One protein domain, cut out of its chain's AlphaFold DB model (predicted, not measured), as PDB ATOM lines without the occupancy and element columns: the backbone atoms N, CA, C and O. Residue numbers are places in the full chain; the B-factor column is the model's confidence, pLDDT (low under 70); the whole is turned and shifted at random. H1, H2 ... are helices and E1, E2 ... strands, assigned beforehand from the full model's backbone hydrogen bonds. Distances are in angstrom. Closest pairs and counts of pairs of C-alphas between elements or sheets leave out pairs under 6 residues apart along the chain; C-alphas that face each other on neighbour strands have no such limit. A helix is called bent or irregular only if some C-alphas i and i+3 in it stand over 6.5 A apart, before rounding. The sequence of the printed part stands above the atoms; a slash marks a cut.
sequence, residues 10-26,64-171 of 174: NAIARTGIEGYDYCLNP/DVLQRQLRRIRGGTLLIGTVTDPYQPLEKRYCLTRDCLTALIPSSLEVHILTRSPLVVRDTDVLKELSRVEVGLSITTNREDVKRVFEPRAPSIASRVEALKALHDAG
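Overview. This is residues 10 to 26 and 64 to 171 of the 174 residues of a protein of Syntrophorhabdus sp. PtaB.Bin184 (UniProt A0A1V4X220). A twisted sheet of five strands has one face covered by a row of helices, H1, H3 and H4, while H6 continues the row past the sheet's edge at E5; the opposite face has no named helix over it. The small helix H2 lies outside the row near H3 and H4, and H5 lies far out past one end of the strands. The printed part has 125 residues with six named helices and five named strands, in the order E1 E2 H1 E3 H2 H3 E4 H4 E5 H5 H6. The sheet's order is E1 E2 E3 E4 E5, mixed, and the class is mixed, helices and strands. The whole is compact, with a radius of gyration of the C-alphas of 14.7 A, yet elongated, spanning 47 by 30 by 29 A.

Along the chain. The sheet holds E1, residues 12 to 14, E2, residues 22 to 24, E3, residues 76 to 80, E4, residues 109 to 115, and E5, residues 133 to 137. E4 is the longest strand, 18.8 A. E1 begins at C-alpha 12 at (133.010, 128.469, 141.107). The helices are H1, residues 64 to 70, H2, residues 91 to 94, H3, residues 96 to 104 and 12.3 A, H4, residues 118 to 128 and 16.6 A, H5, residues 144 to 150, and H6, residues 157 to 169 and 18.3 A. H6 ends at C-alpha 169 at (147.983, 153.967, 144.413).

Arrangement. E3 and E4 are parallel, with N 78 and O 110 at 2.8 A. E4 and E5 are parallel, with N 136 and O 113 at 2.8 A. E2 and E3 are parallel, with N 22 and O 77 at 2.9 A, and E1 and E2 form an antiparallel hairpin, with N 23 and O 13 at 2.8 A. E3, H2, H3, E4 and E4, H4, E5 are strand-helix-strand units, parallel neighbours with helices between, each with a right-handed crossover. H4 lies over E5 at a height over the sheet of 10.3 A. H4 touches H6, closest at the C-alphas of Pro 118 and Ala 163, 5.1 A, at a shallow tilt of 14 degrees, the same way. H3 touches H4, closest at the C-alphas of Thr 102 and Val 126, 6.3 A. H1 touches H3, closest at the C-alphas of Gln 67 and Ala 103, 5.8 A, at a shallow tilt of 34 degrees, only just short of steep. H1, H3 and H6 only graze the sheet. H2 is close to but not clearly touching H3, and H5 likewise H6. In H1, H3, H5 and H6 every O i to N i+4 pair is within hydrogen-bond range; H2 is too short for one, and irregular H4, whose C-alphas 122 and 125 are 7.6 A apart, has 2 of 7, beside 5 of 8 O i to N i+3 pairs.

Size, cuts and confidence. The two C-alphas farthest apart, those of Arg 72 and Asp 145, are 46.7 A apart. Residues 27 to 63 are not printed, and C-alphas 26 and 64 are 11.5 A apart across the cut. Of the links that are printed whole, none is long. The mean pLDDT of the printed part is 97.7, and no printed residue is under 70.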
ATOM      1  N   ASN A  10     126.029 126.496 140.766       94.12
ATOM      2  CA  ASN A  10     127.465 126.562 141.031       94.12
ATOM      3  C   ASN A  10     127.909 128.030 140.984       94.12
ATOM      4  O   ASN A  10     127.434 128.781 140.126       94.12
ATOM      5  N   ALA A  11     128.823 128.418 141.872       97.25
ATOM      6  CA  ALA A  11     129.460 129.730 141.850       97.25
ATOM      7  C   ALA A  11     130.834 129.647 141.179       97.25
ATOM      8  O   ALA A  11     131.083 130.355 140.205       97.25
ATOM      9  N   ILE A  12     131.679 128.728 141.653       96.88
ATOM     10  CA  ILE A  12     133.010 128.469 141.107       96.88
ATOM     11  C   ILE A  12     132.997 127.217 140.222       96.88
ATOM     12  O   ILE A  12     132.382 126.201 140.562       96.88
ATOM     13  N   ALA A  13     133.662 127.293 139.073       96.50
ATOM     14  CA  ALA A  13     133.819 126.186 138.133       96.50
ATOM     15  C   ALA A  13     135.277 126.076 137.685       96.50
ATOM     16  O   ALA A  13     135.990 127.076 137.690       96.50
ATOM     17  N   ARG A  14     135.725 124.879 137.281       96.94
ATOM     18  CA  ARG A  14     137.018 124.742 136.595       96.94
ATOM     19  C   ARG A  14     136.964 125.455 135.248       96.94
ATOM     20  O   ARG A  14     135.929 125.425 134.582       96.94
ATOM     21  N   THR A  15     138.071 126.071 134.857       96.44
ATOM     22  CA  THR A  15     138.190 126.775 133.578       96.44
ATOM     23  C   THR A  15     139.252 126.130 132.692       96.44
ATOM     24  O   THR A  15     140.147 125.453 133.182       96.44
ATOM     25  N   GLY A  16     139.117 126.307 131.378       95.25
ATOM     26  CA  GLY A  16     140.134 125.924 130.390       95.25
ATOM     27  C   GLY A  16     141.035 127.090 129.975       95.25
ATOM     28  O   GLY A  16     141.778 126.962 129.010       95.25
ATOM     29  N   ILE A  17     140.918 128.243 130.642       95.75
ATOM     30  CA  ILE A  17     141.767 129.410 130.384       95.75
ATOM     31  C   ILE A  17     143.141 129.116 130.982       95.75
ATOM     32  O   ILE A  17     143.256 128.882 132.183       95.75
ATOM     33  N   GLU A  18     144.166 129.124 130.136       96.06
ATOM     34  CA  GLU A  18     145.548 128.892 130.549       96.06
ATOM     35  C   GLU A  18     145.961 129.854 131.673       96.06
ATOM     36  O   GLU A  18     145.629 131.039 131.649       96.06
ATOM     37  N   GLY A  19     146.653 129.320 132.682       95.56
ATOM     38  CA  GLY A  19     147.061 130.072 133.870       95.56
ATOM     39  C   GLY A  19     145.998 130.190 134.968       95.56
ATOM     40  O   GLY A  19     146.324 130.703 136.034       95.56
ATOM     41  N   TYR A  20     144.772 129.690 134.753       97.94
ATOM     42  CA  TYR A  20     143.695 129.742 135.744       97.94
ATOM     43  C   TYR A  20     143.088 128.367 136.034       97.94
ATOM     44  O   TYR A  20     142.668 127.651 135.128       97.94
ATOM     45  N   ASP A  21     142.953 128.017 137.313       98.25
ATOM     46  CA  ASP A  21     142.301 126.772 137.740       98.25
ATOM     47  C   ASP A  21     140.774 126.887 137.711       98.25
ATOM     48  O   ASP A  21     140.056 125.932 137.380       98.25
ATOM     49  N   TYR A  22     140.272 128.068 138.077       98.50
ATOM     50  CA  TYR A  22     138.861 128.316 138.322       98.50
ATOM     51  C   TYR A  22     138.364 129.618 137.696       98.50
ATOM     52  O   TYR A  22     139.112 130.573 137.501       98.50
ATOM     53  N   CYS A  23     137.057 129.684 137.446       98.25
ATOM     54  CA  CYS A  23     136.364 130.926 137.137       98.25
ATOM     55  C   CYS A  23     135.120 131.137 138.006       98.25
ATOM     56  O   CYS A  23     134.472 130.183 138.449       98.25
ATOM     57  N   LEU A  24     134.781 132.409 138.224       98.56
ATOM     58  CA  LEU A  24     133.587 132.855 138.940       98.56
ATOM     59  C   LEU A  24     132.900 133.968 138.145       98.56
ATOM     60  O   LEU A  24     133.520 134.929 137.695       98.56
ATOM     61  N   ASN A  25     131.588 133.832 137.975       98.06
ATOM     62  CA  ASN A  25     130.763 134.786 137.239       98.06
ATOM     63  C   ASN A  25     129.472 135.039 138.027       98.06
ATOM     64  O   ASN A  25     128.576 134.186 137.969       98.06
ATOM     65  N   PRO A  26     129.365 136.169 138.754       98.25
ATOM     66  CA  PRO A  26     128.186 136.502 139.568       98.25
ATOM     67  C   PRO A  26     126.912 136.757 138.750       98.25
ATOM     68  O   PRO A  26     125.803 136.696 139.272       98.25
ATOM     69  N   ASP A  64     126.424 132.591 148.759       98.12
ATOM     70  CA  ASP A  64     126.128 131.441 149.631       98.12
ATOM     71  C   ASP A  64     126.574 130.109 149.015       98.12
ATOM     72  O   ASP A  64     127.033 129.179 149.691       98.12
ATOM     73  N   VAL A  65     126.407 129.973 147.699       98.38
ATOM     74  CA  VAL A  65     126.899 128.810 146.955       98.38
ATOM     75  C   VAL A  65     128.428 128.786 146.976       98.38
ATOM     76  O   VAL A  65     129.007 127.732 147.249       98.38
ATOM     77  N   LEU A  66     129.076 129.933 146.762       98.44
ATOM     78  CA  LEU A  66     130.529 130.073 146.789       98.44
ATOM     79  C   LEU A  66     131.108 129.659 148.143       98.44
ATOM     80  O   LEU A  66     131.973 128.787 148.183       98.44
ATOM     81  N   GLN A  67     130.580 130.185 149.251       97.81
ATOM     82  CA  GLN A  67     131.033 129.840 150.604       97.81
ATOM     83  C   GLN A  67     130.996 128.328 150.866       97.81
ATOM     84  O   GLN A  67     131.919 127.758 151.451       97.81
ATOM     85  N   ARG A  68     129.942 127.641 150.404       97.31
ATOM     86  CA  ARG A  68     129.833 126.180 150.536       97.31
ATOM     87  C   ARG A  68     130.865 125.444 149.685       97.31
ATOM     88  O   ARG A  68     131.431 124.454 150.150       97.31
ATOM     89  N   GLN A  69     131.118 125.912 148.463       97.25
ATOM     90  CA  GLN A  69     132.090 125.301 147.551       97.25
ATOM     91  C   GLN A  69     133.538 125.502 148.023       97.25
ATOM     92  O   GLN A  69     134.330 124.560 147.948       97.25
ATOM     93  N   LEU A  70     133.867 126.666 148.592       97.31
ATOM     94  CA  LEU A  70     135.209 126.986 149.094       97.31
ATOM     95  C   LEU A  70     135.696 126.021 150.183       97.31
ATOM     96  O   LEU A  70     136.886 125.726 150.240       97.31
ATOM     97  N   ARG A  71     134.796 125.407 150.966       95.12
ATOM     98  CA  ARG A  71     135.155 124.377 151.970       95.12
ATOM     99  C   ARG A  71     135.897 123.173 151.382       95.12
ATOM    100  O   ARG A  71     136.571 122.446 152.113       95.12
ATOM    101  N   ARG A  72     135.743 122.925 150.079       94.75
ATOM    102  CA  ARG A  72     136.354 121.798 149.356       94.75
ATOM    103  C   ARG A  72     137.560 122.209 148.515       94.75
ATOM    104  O   ARG A  72     138.245 121.338 147.993       94.75
ATOM    105  N   ILE A  73     137.822 123.505 148.388       94.88
ATOM    106  CA  ILE A  73     138.942 124.044 147.619       94.88
ATOM    107  C   ILE A  73     140.110 124.271 148.579       94.88
ATOM    108  O   ILE A  73     139.916 124.609 149.746       94.88
ATOM    109  N   ARG A  74     141.329 123.982 148.119       90.25
ATOM    110  CA  ARG A  74     142.548 124.039 148.948       90.25
ATOM    111  C   ARG A  74     143.564 125.078 148.463       90.25
ATOM    112  O   ARG A  74     144.545 125.322 149.155       90.25
ATOM    113  N   GLY A  75     143.311 125.702 147.318       95.00
ATOM    114  CA  GLY A  75     144.171 126.697 146.684       95.00
ATOM    115  C   GLY A  75     143.959 126.696 145.174       95.00
ATOM    116  O   GLY A  75     143.069 125.997 144.679       95.00
ATOM    117  N   GLY A  76     144.775 127.473 144.470       97.25
ATOM    118  CA  GLY A  76     144.712 127.648 143.020       97.25
ATOM    119  C   GLY A  76     144.441 129.095 142.623       97.25
ATOM    120  O   GLY A  76     144.380 129.993 143.464       97.25
ATOM    121  N   THR A  77     144.272 129.301 141.328       98.25
ATOM    122  CA  THR A  77     144.042 130.609 140.704       98.25
ATOM    123  C   THR A  77     142.585 130.746 140.264       98.25
ATOM    124  O   THR A  77     142.008 129.848 139.645       98.25
ATOM    125  N   LEU A  78     141.959 131.868 140.608       98.62
ATOM    126  CA  LEU A  78     140.561 132.162 140.311       98.62
ATOM    127  C   LEU A  78     140.457 133.415 139.452       98.62
ATOM    128  O   LEU A  78     140.820 134.491 139.908       98.62
ATOM    129  N   LEU A  79     139.859 133.295 138.266       98.62
ATOM    130  CA  LEU A  79     139.512 134.439 137.427       98.62
ATOM    131  C   LEU A  79     138.033 134.821 137.568       98.62
ATOM    132  O   LEU A  79     137.130 134.026 137.282       98.62
ATOM    133  N   ILE A  80     137.771 136.061 137.964       98.62
ATOM    134  CA  ILE A  80     136.433 136.645 138.046       98.62
ATOM    135  C   ILE A  80     136.166 137.482 136.790       98.62
ATOM    136  O   ILE A  80     136.953 138.362 136.443       98.62
ATOM    137  N   GLY A  81     135.023 137.240 136.139       96.31
ATOM    138  CA  GLY A  81     134.585 138.026 134.978       96.31
ATOM    139  C   GLY A  81     134.878 137.401 133.613       96.31
ATOM    140  O   GLY A  81     135.156 138.106 132.646       96.31
ATOM    141  N   THR A  82     134.827 136.069 133.513       96.25
ATOM    142  CA  THR A  82     135.150 135.349 132.270       96.25
ATOM    143  C   THR A  82     134.010 135.291 131.258       96.25
ATOM    144  O   THR A  82     134.264 135.093 130.081       96.25
ATOM    145  N   VAL A  83     132.744 135.426 131.647       96.31
ATOM    146  CA  VAL A  83     131.614 135.451 130.685       96.31
ATOM    147  C   VAL A  83     130.592 136.547 130.992       96.31
ATOM    148  O   VAL A  83     129.493 136.588 130.444       96.31
ATOM    149  N   THR A  84     130.964 137.460 131.878       97.50
ATOM    150  CA  THR A  84     130.221 138.660 132.249       97.50
ATOM    151  C   THR A  84     131.211 139.672 132.815       97.50
ATOM    152  O   THR A  84     132.315 139.296 133.194       97.50
ATOM    153  N   ASP A  85     130.824 140.942 132.898       98.44
ATOM    154  CA  ASP A  85     131.608 141.897 133.673       98.44
ATOM    155  C   ASP A  85     131.106 141.889 135.127       98.44
ATOM    156  O   ASP A  85     129.921 142.162 135.352       98.44
ATOM    157  N   PRO A  86     131.962 141.579 136.117       98.44
ATOM    158  CA  PRO A  86     131.542 141.467 137.511       98.44
ATOM    159  C   PRO A  86     131.139 142.826 138.102       98.44
ATOM    160  O   PRO A  86     130.356 142.880 139.043       98.44
ATOM    161  N   TYR A  87     131.591 143.929 137.504       98.75
ATOM    162  CA  TYR A  87     131.279 145.297 137.912       98.75
ATOM    163  C   TYR A  87     130.398 146.037 136.896       98.75
ATOM    164  O   TYR A  87     130.403 147.271 136.825       98.75
ATOM    165  N   GLN A  88     129.613 145.292 136.110       98.25
ATOM    166  CA  GLN A  88     128.595 145.853 135.221       98.25
ATOM    167  C   GLN A  88     127.585 146.747 135.972       98.25
ATOM    168  O   GLN A  88     127.468 146.642 137.192       98.25
ATOM    169  N   PRO A  89     126.785 147.593 135.290       97.81
ATOM    170  CA  PRO A  89     125.944 148.600 135.950       97.81
ATOM    171  C   PRO A  89     125.045 148.093 137.091       97.81
ATOM    172  O   PRO A  89     124.827 148.822 138.056       97.81
ATOM    173  N   LEU A  90     124.555 146.851 137.007       98.25
ATOM    174  CA  LEU A  90     123.721 146.233 138.042       98.25
ATOM    175  C   LEU A  90     124.461 145.946 139.357       98.25
ATOM    176  O   LEU A  90     123.830 145.958 140.411       98.25
ATOM    177  N   GLU A  91     125.785 145.794 139.329       98.62
ATOM    178  CA  GLU A  91     126.613 145.582 140.524       98.62
ATOM    179  C   GLU A  91     126.541 146.759 141.509       98.62
ATOM    180  O   GLU A  91     126.739 146.579 142.709       98.62
ATOM    181  N   LYS A  92     126.179 147.964 141.039       98.06
ATOM    182  CA  LYS A  92     125.931 149.122 141.917       98.06
ATOM    183  C   LYS A  92     124.803 148.874 142.918       98.06
ATOM    184  O   LYS A  92     124.815 149.469 143.988       98.06
ATOM    185  N   ARG A  93     123.821 148.048 142.540       97.94
ATOM    186  CA  ARG A  93     122.641 147.726 143.351       97.94
ATOM    187  C   ARG A  93     122.763 146.360 144.015       97.94
ATOM    188  O   ARG A  93     122.384 146.226 145.168       97.94
ATOM    189  N   TYR A  94     123.220 145.364 143.262       98.50
ATOM    190  CA  TYR A  94     123.180 143.970 143.695       98.50
ATOM    191  C   TYR A  94     124.367 143.554 144.558       98.50
ATOM    192  O   TYR A  94     124.211 142.639 145.351       98.50
ATOM    193  N   CYS A  95     125.525 144.204 144.405       98.56
ATOM    194  CA  CYS A  95     126.721 143.944 145.210       98.56
ATOM    195  C   CYS A  95     127.210 142.477 145.223       98.56
ATOM    196  O   CYS A  95     128.013 142.113 146.079       98.56
ATOM    197  N   LEU A  96     126.782 141.629 144.276       98.69
ATOM    198  CA  LEU A  96     127.115 140.201 144.290       98.69
ATOM    199  C   LEU A  96     128.612 139.948 144.128       98.69
ATOM    200  O   LEU A  96     129.134 138.992 144.695       98.69
ATOM    201  N   THR A  97     129.312 140.783 143.357       98.75
ATOM    202  CA  THR A  97     130.769 140.670 143.253       98.75
ATOM    203  C   THR A  97     131.416 140.981 144.592       98.75
ATOM    204  O   THR A  97     132.247 140.196 145.044       98.75
ATOM    205  N   ARG A  98     130.998 142.056 145.271       98.75
ATOM    206  CA  ARG A  98     131.488 142.388 146.619       98.75
ATOM    207  C   ARG A  98     131.226 141.264 147.625       98.75
ATOM    208  O   ARG A  98     132.128 140.899 148.381       98.75
ATOM    209  N   ASP A  99     130.030 140.683 147.612       98.75
ATOM    210  CA  ASP A  99     129.668 139.572 148.498       98.75
ATOM    211  C   ASP A  99     130.519 138.328 148.204       98.75
ATOM    212  O   ASP A  99     131.006 137.657 149.118       98.75
ATOM    213  N   CYS A 100     130.774 138.045 146.923       98.75
ATOM    214  CA  CYS A 100     131.697 136.992 146.517       98.75
ATOM    215  C   CYS A 100     133.135 137.253 146.984       98.75
ATOM    216  O   CYS A 100     133.774 136.327 147.480       98.75
ATOM    217  N   LEU A 101     133.646 138.480 146.849       98.81
ATOM    218  CA  LEU A 101     134.983 138.849 147.328       98.81
ATOM    219  C   LEU A 101     135.084 138.689 148.847       98.81
ATOM    220  O   LEU A 101     136.039 138.096 149.336       98.81
ATOM    221  N   THR A 102     134.053 139.103 149.581       98.69
ATOM    222  CA  THR A 102     133.978 138.926 151.037       98.69
ATOM    223  C   THR A 102     134.015 137.443 151.420       98.69
ATOM    224  O   THR A 102     134.740 137.044 152.330       98.69
ATOM    225  N   ALA A 103     133.297 136.587 150.685       98.31
ATOM    226  CA  ALA A 103     133.339 135.136 150.878       98.31
ATOM    227  C   ALA A 103     134.709 134.505 150.555       98.31
ATOM    228  O   ALA A 103     135.008 133.421 151.061       98.31
ATOM    229  N   LEU A 104     135.528 135.152 149.718       98.31
ATOM    230  CA  LEU A 104     136.858 134.686 149.315       98.31
ATOM    231  C   LEU A 104     137.970 135.062 150.304       98.31
ATOM    232  O   LEU A 104     139.013 134.413 150.261       98.31
ATOM    233  N   ILE A 105     137.752 136.025 151.211       98.12
ATOM    234  CA  ILE A 105     138.731 136.452 152.235       98.12
ATOM    235  C   ILE A 105     139.386 135.273 152.979       98.12
ATOM    236  O   ILE A 105     140.613 135.205 153.006       98.12
ATOM    237  N   PRO A 106     138.642 134.296 153.542       96.19
ATOM    238  CA  PRO A 106     139.258 133.186 154.272       96.19
ATOM    239  C   PRO A 106     139.893 132.115 153.365       96.19
ATOM    240  O   PRO A 106     140.363 131.093 153.865       96.19
ATOM    241  N   SER A 107     139.854 132.277 152.038       96.06
ATOM    242  CA  SER A 107     140.367 131.283 151.093       96.06
ATOM    243  C   SER A 107     141.854 131.480 150.781       96.06
ATOM    244  O   SER A 107     142.401 132.577 150.869       96.06
ATOM    245  N   SER A 108     142.510 130.400 150.357       95.00
ATOM    246  CA  SER A 108     143.889 130.408 149.848       95.00
ATOM    247  C   SER A 108     143.972 130.628 148.330       95.00
ATOM    248  O   SER A 108     145.002 130.329 147.724       95.00
ATOM    249  N   LEU A 109     142.883 131.075 147.696       97.88
ATOM    250  CA  LEU A 109     142.856 131.322 146.257       97.88
ATOM    251  C   LEU A 109     143.586 132.619 145.916       97.88
ATOM    252  O   LEU A 109     143.424 133.636 146.586       97.88
ATOM    253  N   GLU A 110     144.331 132.583 144.820       98.19
ATOM    254  CA  GLU A 110     144.823 133.786 144.168       98.19
ATOM    255  C   GLU A 110     143.727 134.339 143.254       98.19
ATOM    256  O   GLU A 110     143.309 133.676 142.302       98.19
ATOM    257  N   VAL A 111     143.220 135.528 143.578       98.69
ATOM    258  CA  VAL A 111     142.043 136.117 142.930       98.69
ATOM    259  C   VAL A 111     142.470 137.122 141.870       98.69
ATOM    260  O   VAL A 111     143.089 138.136 142.163       98.69
ATOM    261  N   HIS A 112     142.071 136.872 140.633       98.75
ATOM    262  CA  HIS A 112     142.256 137.768 139.503       98.75
ATOM    263  C   HIS A 112     140.898 138.295 139.065       98.75
ATOM    264  O   HIS A 112     139.942 137.532 138.915       98.75
ATOM    265  N   ILE A 113     140.791 139.601 138.860       98.75
ATOM    266  CA  ILE A 113     139.546 140.253 138.451       98.75
ATOM    267  C   ILE A 113     139.789 140.957 137.130       98.75
ATOM    268  O   ILE A 113     140.710 141.760 137.021       98.75
ATOM    269  N   LEU A 114     138.918 140.715 136.151       98.00
ATOM    270  CA  LEU A 114     138.907 141.474 134.907       98.00
ATOM    271  C   LEU A 114     137.588 142.235 134.766       98.00
ATOM    272  O   LEU A 114     136.505 141.649 134.766       98.00
ATOM    273  N   THR A 115     137.669 143.556 134.618       98.56
ATOM    274  CA  THR A 115     136.489 144.417 134.436       98.56
ATOM    275  C   THR A 115     136.756 145.567 133.463       98.56
ATOM    276  O   THR A 115     137.885 145.856 133.093       98.56
ATOM    277  N   ARG A 116     135.704 146.234 132.990       97.75
ATOM    278  CA  ARG A 116     135.754 147.526 132.282       97.75
ATOM    279  C   ARG A 116     135.246 148.679 133.141       97.75
ATOM    280  O   ARG A 116     135.139 149.799 132.646       97.75
ATOM    281  N   SER A 117     134.856 148.402 134.379       98.38
ATOM    282  CA  SER A 117     134.097 149.331 135.199       98.38
ATOM    283  C   SER A 117     134.954 149.957 136.288       98.38
ATOM    284  O   SER A 117     135.550 149.219 137.068       98.38
ATOM    285  N   PRO A 118     134.961 151.298 136.431       98.69
ATOM    286  CA  PRO A 118     135.644 151.958 137.539       98.69
ATOM    287  C   PRO A 118     134.971 151.671 138.891       98.69
ATOM    288  O   PRO A 118     135.520 152.005 139.935       98.69
ATOM    289  N   LEU A 119     133.793 151.028 138.897       98.81
ATOM    290  CA  LEU A 119     133.082 150.643 140.116       98.81
ATOM    291  C   LEU A 119     133.911 149.725 141.023       98.81
ATOM    292  O   LEU A 119     133.683 149.736 142.226       98.81
ATOM    293  N   VAL A 120     134.885 148.989 140.481       98.75
ATOM    294  CA  VAL A 120     135.794 148.146 141.274       98.75
ATOM    295  C   VAL A 120     136.529 148.919 142.374       98.75
ATOM    296  O   VAL A 120     136.777 148.367 143.441       98.75
ATOM    297  N   VAL A 121     136.782 150.219 142.180       98.81
ATOM    298  CA  VAL A 121     137.424 151.085 143.186       98.81
ATOM    299  C   VAL A 121     136.611 151.145 144.486       98.81
ATOM    300  O   VAL A 121     137.198 151.252 145.562       98.81
ATOM    301  N   ARG A 122     135.275 151.005 144.418       98.69
ATOM    302  CA  ARG A 122     134.385 150.932 145.594       98.69
ATOM    303  C   ARG A 122     134.824 149.849 146.577       98.69
ATOM    304  O   ARG A 122     134.707 150.052 147.776       98.69
ATOM    305  N   ASP A 123     135.304 148.721 146.059       98.75
ATOM    306  CA  ASP A 123     135.594 147.528 146.852       98.75
ATOM    307  C   ASP A 123     137.074 147.410 147.224       98.75
ATOM    308  O   ASP A 123     137.522 146.344 147.635       98.75
ATOM    309  N   THR A 124     137.840 148.502 147.113       98.81
ATOM    310  CA  THR A 124     139.254 148.550 147.523       98.81
ATOM    311  C   THR A 124     139.453 148.060 148.959       98.81
ATOM    312  O   THR A 124     140.459 147.420 149.251       98.81
ATOM    313  N   ASP A 125     138.498 148.337 149.848       98.56
ATOM    314  CA  ASP A 125     138.510 147.878 151.236       98.56
ATOM    315  C   ASP A 125     138.484 146.345 151.342       98.56
ATOM    316  O   ASP A 125     139.323 145.773 152.024       98.56
ATOM    317  N   VAL A 126     137.596 145.670 150.609       98.56
ATOM    318  CA  VAL A 126     137.489 144.199 150.614       98.56
ATOM    319  C   VAL A 126     138.622 143.547 149.821       98.56
ATOM    320  O   VAL A 126     139.117 142.490 150.201       98.56
ATOM    321  N   LEU A 127     139.064 144.170 148.726       98.69
ATOM    322  CA  LEU A 127     140.161 143.657 147.902       98.69
ATOM    323  C   LEU A 127     141.471 143.561 148.694       98.69
ATOM    324  O   LEU A 127     142.224 142.611 148.499       98.69
ATOM    325  N   LYS A 128     141.728 144.505 149.608       98.31
ATOM    326  CA  LYS A 128     142.923 144.509 150.468       98.31
ATOM    327  C   LYS A 128     142.964 143.379 151.491       98.31
ATOM    328  O   LYS A 128     144.050 143.004 151.921       98.31
ATOM    329  N   GLU A 129     141.811 142.829 151.852       98.31
ATOM    330  CA  GLU A 129     141.712 141.705 152.788       98.31
ATOM    331  C   GLU A 129     142.005 140.353 152.109       98.31
ATOM    332  O   GLU A 129     142.187 139.338 152.784       98.31
ATOM    333  N   LEU A 130     142.057 140.307 150.773       97.81
ATOM    334  CA  LEU A 130     142.404 139.093 150.037       97.81
ATOM    335  C   LEU A 130     143.911 138.829 150.109       97.81
ATOM    336  O   LEU A 130     144.730 139.706 149.850       97.81
ATOM    337  N   SER A 131     144.279 137.574 150.380       91.12
ATOM    338  CA  SER A 131     145.685 137.171 150.532       91.12
ATOM    339  C   SER A 131     146.540 137.443 149.287       91.12
ATOM    340  O   SER A 131     147.706 137.826 149.398       91.12
ATOM    341  N   ARG A 132     145.972 137.236 148.094       96.25
ATOM    342  CA  ARG A 132     146.587 137.547 146.803       96.25
ATOM    343  C   ARG A 132     145.513 137.986 145.826       96.25
ATOM    344  O   ARG A 132     144.652 137.187 145.460       96.25
ATOM    345  N   VAL A 133     145.611 139.231 145.376       98.44
ATOM    346  CA  VAL A 133     144.685 139.797 144.400       98.44
ATOM    347  C   VAL A 133     145.424 140.526 143.281       98.44
ATOM    348  O   VAL A 133     146.496 141.100 143.504       98.44
ATOM    349  N   GLU A 134     144.858 140.469 142.083       98.69
ATOM    350  CA  GLU A 134     145.223 141.272 140.917       98.69
ATOM    351  C   GLU A 134     143.946 141.783 140.243       98.69
ATOM    352  O   GLU A 134     142.974 141.038 140.073       98.69
ATOM    353  N   VAL A 135     143.918 143.070 139.896       98.75
ATOM    354  CA  VAL A 135     142.743 143.724 139.313       98.75
ATOM    355  C   VAL A 135     143.103 144.376 137.986       98.75
ATOM    356  O   VAL A 135     143.664 145.465 137.949       98.75
ATOM    357  N   GLY A 136     142.694 143.746 136.890       98.31
ATOM    358  CA  GLY A 136     142.865 144.273 135.544       98.31
ATOM    359  C   GLY A 136     141.647 145.057 135.053       98.31
ATOM    360  O   GLY A 136     140.495 144.624 135.192       98.31
ATOM    361  N   LEU A 137     141.901 146.185 134.379       98.31
ATOM    362  CA  LEU A 137     140.890 146.892 133.595       98.31
ATOM    363  C   LEU A 137     141.111 146.720 132.088       98.31
ATOM    364  O   LEU A 137     142.167 147.034 131.550       98.31
ATOM    365  N   SER A 138     140.083 146.258 131.371       97.12
ATOM    366  CA  SER A 138     140.154 146.085 129.917       97.12
ATOM    367  C   SER A 138     140.130 147.435 129.187       97.12
ATOM    368  O   SER A 138     139.103 148.128 129.159       97.12
ATOM    369  N   ILE A 139     141.238 147.760 128.519       96.75
ATOM    370  CA  ILE A 139     141.398 148.917 127.629       96.75
ATOM    371  C   ILE A 139     141.692 148.394 126.219       96.75
ATOM    372  O   ILE A 139     142.805 147.990 125.910       96.75
ATOM    373  N   THR A 140     140.675 148.356 125.360       95.62
ATOM    374  CA  THR A 140     140.766 147.764 124.010       95.62
ATOM    375  C   THR A 140     141.272 148.726 122.942       95.62
ATOM    376  O   THR A 140     141.662 148.312 121.855       95.62
ATOM    377  N   THR A 141     141.239 150.023 123.229       96.31
ATOM    378  CA  THR A 141     141.677 151.091 122.336       96.31
ATOM    379  C   THR A 141     142.004 152.327 123.168       96.31
ATOM    380  O   THR A 141     141.510 152.472 124.285       96.31
ATOM    381  N   ASN A 142     142.804 153.236 122.616       96.62
ATOM    382  CA  ASN A 142     143.082 154.560 123.177       96.62
ATOM    383  C   ASN A 142     142.199 155.667 122.557       96.62
ATOM    384  O   ASN A 142     142.461 156.851 122.753       96.62
ATOM    385  N   ARG A 143     141.166 155.292 121.791       98.00
ATOM    386  CA  ARG A 143     140.297 156.196 121.029       98.00
ATOM    387  C   ARG A 143     138.834 156.092 121.464       98.00
ATOM    388  O   ARG A 143     138.180 155.071 121.255       98.00
ATOM    389  N   GLU A 144     138.294 157.166 122.036       97.88
ATOM    390  CA  GLU A 144     136.905 157.204 122.534       97.88
ATOM    391  C   GLU A 144     135.850 157.045 121.432       97.88
ATOM    392  O   GLU A 144     134.785 156.469 121.654       97.88
ATOM    393  N   ASP A 145     136.131 157.540 120.228       97.81
ATOM    394  CA  ASP A 145     135.266 157.356 119.064       97.81
ATOM    395  C   ASP A 145     135.168 155.878 118.660       97.81
ATOM    396  O   ASP A 145     134.063 155.375 118.463       97.81
ATOM    397  N   VAL A 146     136.291 155.155 118.654       97.94
ATOM    398  CA  VAL A 146     136.327 153.704 118.408       97.94
ATOM    399  C   VAL A 146     135.614 152.947 119.530       97.94
ATOM    400  O   VAL A 146     134.749 152.105 119.268       97.94
ATOM    401  N   LYS A 147     135.900 153.284 120.793       97.75
ATOM    402  CA  LYS A 147     135.231 152.692 121.958       97.75
ATOM    403  C   LYS A 147     133.713 152.875 121.890       97.75
ATOM    404  O   LYS A 147     132.984 151.941 122.210       97.75
ATOM    405  N   ARG A 148     133.205 154.038 121.464       96.69
ATOM    406  CA  ARG A 148     131.752 154.279 121.327       96.69
ATOM    407  C   ARG A 148     131.090 153.335 120.327       96.69
ATOM    408  O   ARG A 148     129.950 152.936 120.550       96.69
ATOM    409  N   VAL A 149     131.793 152.962 119.259       97.62
ATOM    410  CA  VAL A 149     131.284 152.008 118.265       97.62
ATOM    411  C   VAL A 149     131.220 150.600 118.853       97.62
ATOM    412  O   VAL A 149     130.192 149.937 118.740       97.62
ATOM    413  N   PHE A 150     132.289 150.131 119.493       97.56
ATOM    414  CA  PHE A 150     132.409 148.727 119.900       97.56
ATOM    415  C   PHE A 150     131.893 148.419 121.312       97.56
ATOM    416  O   PHE A 150     131.438 147.307 121.574       97.56
ATOM    417  N   GLU A 151     131.925 149.394 122.214       97.38
ATOM    418  CA  GLU A 151     131.578 149.271 123.633       97.38
ATOM    419  C   GLU A 151     130.627 150.410 124.054       97.38
ATOM    420  O   GLU A 151     130.950 151.230 124.923       97.38
ATOM    421  N   PRO A 152     129.443 150.516 123.427       94.50
ATOM    422  CA  PRO A 152     128.614 151.718 123.495       94.50
ATOM    423  C   PRO A 152     128.192 152.091 124.923       94.50
ATOM    424  O   PRO A 152     128.131 153.275 125.243       94.50
ATOM    425  N   ARG A 153     127.960 151.099 125.795       97.06
ATOM    426  CA  ARG A 153     127.506 151.309 127.184       97.06
ATOM    427  C   ARG A 153     128.599 151.117 128.238       97.06
ATOM    428  O   ARG A 153     128.322 151.247 129.425       97.06
ATOM    429  N   ALA A 154     129.825 150.785 127.834       97.50
ATOM    430  CA  ALA A 154     130.932 150.663 128.778       97.50
ATOM    431  C   ALA A 154     131.418 152.055 129.248       97.50
ATOM    432  O   ALA A 154     131.186 153.042 128.549       97.50
ATOM    433  N   PRO A 155     132.113 152.173 130.387       98.12
ATOM    434  CA  PRO A 155     132.697 153.443 130.847       98.12
ATOM    435  C   PRO A 155     133.767 153.999 129.898       98.12
ATOM    436  O   PRO A 155     134.271 153.261 129.048       98.12
ATOM    437  N   SER A 156     134.110 155.286 130.015       98.19
ATOM    438  CA  SER A 156     135.162 155.909 129.191       98.19
ATOM    439  C   SER A 156     136.528 155.274 129.463       98.19
ATOM    440  O   SER A 156     136.779 154.783 130.564       98.19
ATOM    441  N   ILE A 157     137.420 155.299 128.476       98.38
ATOM    442  CA  ILE A 157     138.813 154.855 128.595       98.38
ATOM    443  C   ILE A 157     139.502 155.624 129.723       98.38
ATOM    444  O   ILE A 157     140.123 155.003 130.579       98.38
ATOM    445  N   ALA A 158     139.315 156.949 129.777       98.44
ATOM    446  CA  ALA A 158     139.866 157.791 130.841       98.44
ATOM    447  C   ALA A 158     139.457 157.294 132.238       98.44
ATOM    448  O   ALA A 158     140.324 157.037 133.066       98.44
ATOM    449  N   SER A 159     138.163 157.021 132.461       98.56
ATOM    450  CA  SER A 159     137.684 156.520 133.761       98.56
ATOM    451  C   SER A 159     138.260 155.150 134.134       98.56
ATOM    452  O   SER A 159     138.450 154.857 135.312       98.56
ATOM    453  N   ARG A 160     138.569 154.299 133.145       98.44
ATOM    454  CA  ARG A 160     139.222 153.003 133.387       98.44
ATOM    455  C   ARG A 160     140.679 153.186 133.795       98.44
ATOM    456  O   ARG A 160     141.125 152.538 134.733       98.44
ATOM    457  N   VAL A 161     141.406 154.075 133.120       98.44
ATOM    458  CA  VAL A 161     142.797 154.401 133.469       98.44
ATOM    459  C   VAL A 161     142.868 155.022 134.865       98.44
ATOM    460  O   VAL A 161     143.706 154.625 135.667       98.44
ATOM    461  N   GLU A 162     141.962 155.947 135.181       98.69
ATOM    462  CA  GLU A 162     141.866 156.566 136.508       98.69
ATOM    463  C   GLU A 162     141.579 155.532 137.600       98.69
ATOM    464  O   GLU A 162     142.219 155.557 138.648       98.69
ATOM    465  N   ALA A 163     140.670 154.586 137.349       98.75
ATOM    466  CA  ALA A 163     140.395 153.500 138.283       98.75
ATOM    467  C   ALA A 163     141.602 152.573 138.480       98.75
ATOM    468  O   ALA A 163     141.911 152.224 139.616       98.75
ATOM    469  N   LEU A 164     142.308 152.218 137.401       98.25
ATOM    470  CA  LEU A 164     143.533 151.419 137.477       98.25
ATOM    471  C   LEU A 164     144.588 152.130 138.333       98.25
ATOM    472  O   LEU A 164     145.148 151.535 139.250       98.25
ATOM    473  N   LYS A 165     144.785 153.433 138.099       98.69
ATOM    474  CA  LYS A 165     145.674 154.264 138.909       98.69
ATOM    475  C   LYS A 165     145.243 154.299 140.378       98.69
ATOM    476  O   LYS A 165     146.086 154.125 141.246       98.69
ATOM    477  N   ALA A 166     143.958 154.498 140.667       98.81
ATOM    478  CA  ALA A 166     143.460 154.561 142.041       98.81
ATOM    479  C   ALA A 166     143.685 153.246 142.809       98.81
ATOM    480  O   ALA A 166     144.062 153.273 143.979       98.81
ATOM    481  N   LEU A 167     143.493 152.098 142.151       98.75
ATOM    482  CA  LEU A 167     143.774 150.783 142.735       98.75
ATOM    483  C   LEU A 167     145.277 150.578 142.971       98.75
ATOM    484  O   LEU A 167     145.670 150.115 144.043       98.75
ATOM    485  N   HIS A 168     146.109 150.967 142.001       98.62
ATOM    486  CA  HIS A 168     147.563 150.903 142.114       98.62
ATOM    487  C   HIS A 168     148.079 151.766 143.273       98.62
ATOM    488  O   HIS A 168     148.810 151.282 144.134       98.62
ATOM    489  N   ASP A 169     147.632 153.024 143.346       98.62
ATOM    490  CA  ASP A 169     147.983 153.967 144.413       98.62
ATOM    491  C   ASP A 169     147.493 153.468 145.791       98.62
ATOM    492  O   ASP A 169     148.082 153.787 146.824       98.62
ATOM    493  N   ALA A 170     146.443 152.638 145.825       98.38
ATOM    494  CA  ALA A 170     145.973 151.973 147.037       98.38
ATOM    495  C   ALA A 170     146.814 150.743 147.441       98.38
ATOM    496  O   ALA A 170     146.555 150.181 148.507       98.38
ATOM    497  N   GLY A 171     147.809 150.338 146.646       97.94
ATOM    498  CA  GLY A 171     148.708 149.210 146.913       97.94
ATOM    499  C   GLY A 171     148.230 147.864 146.363       97.94
ATOM    500  O   GLY A 171     148.766 146.828 146.755       97.94
TER     501      GLY A 171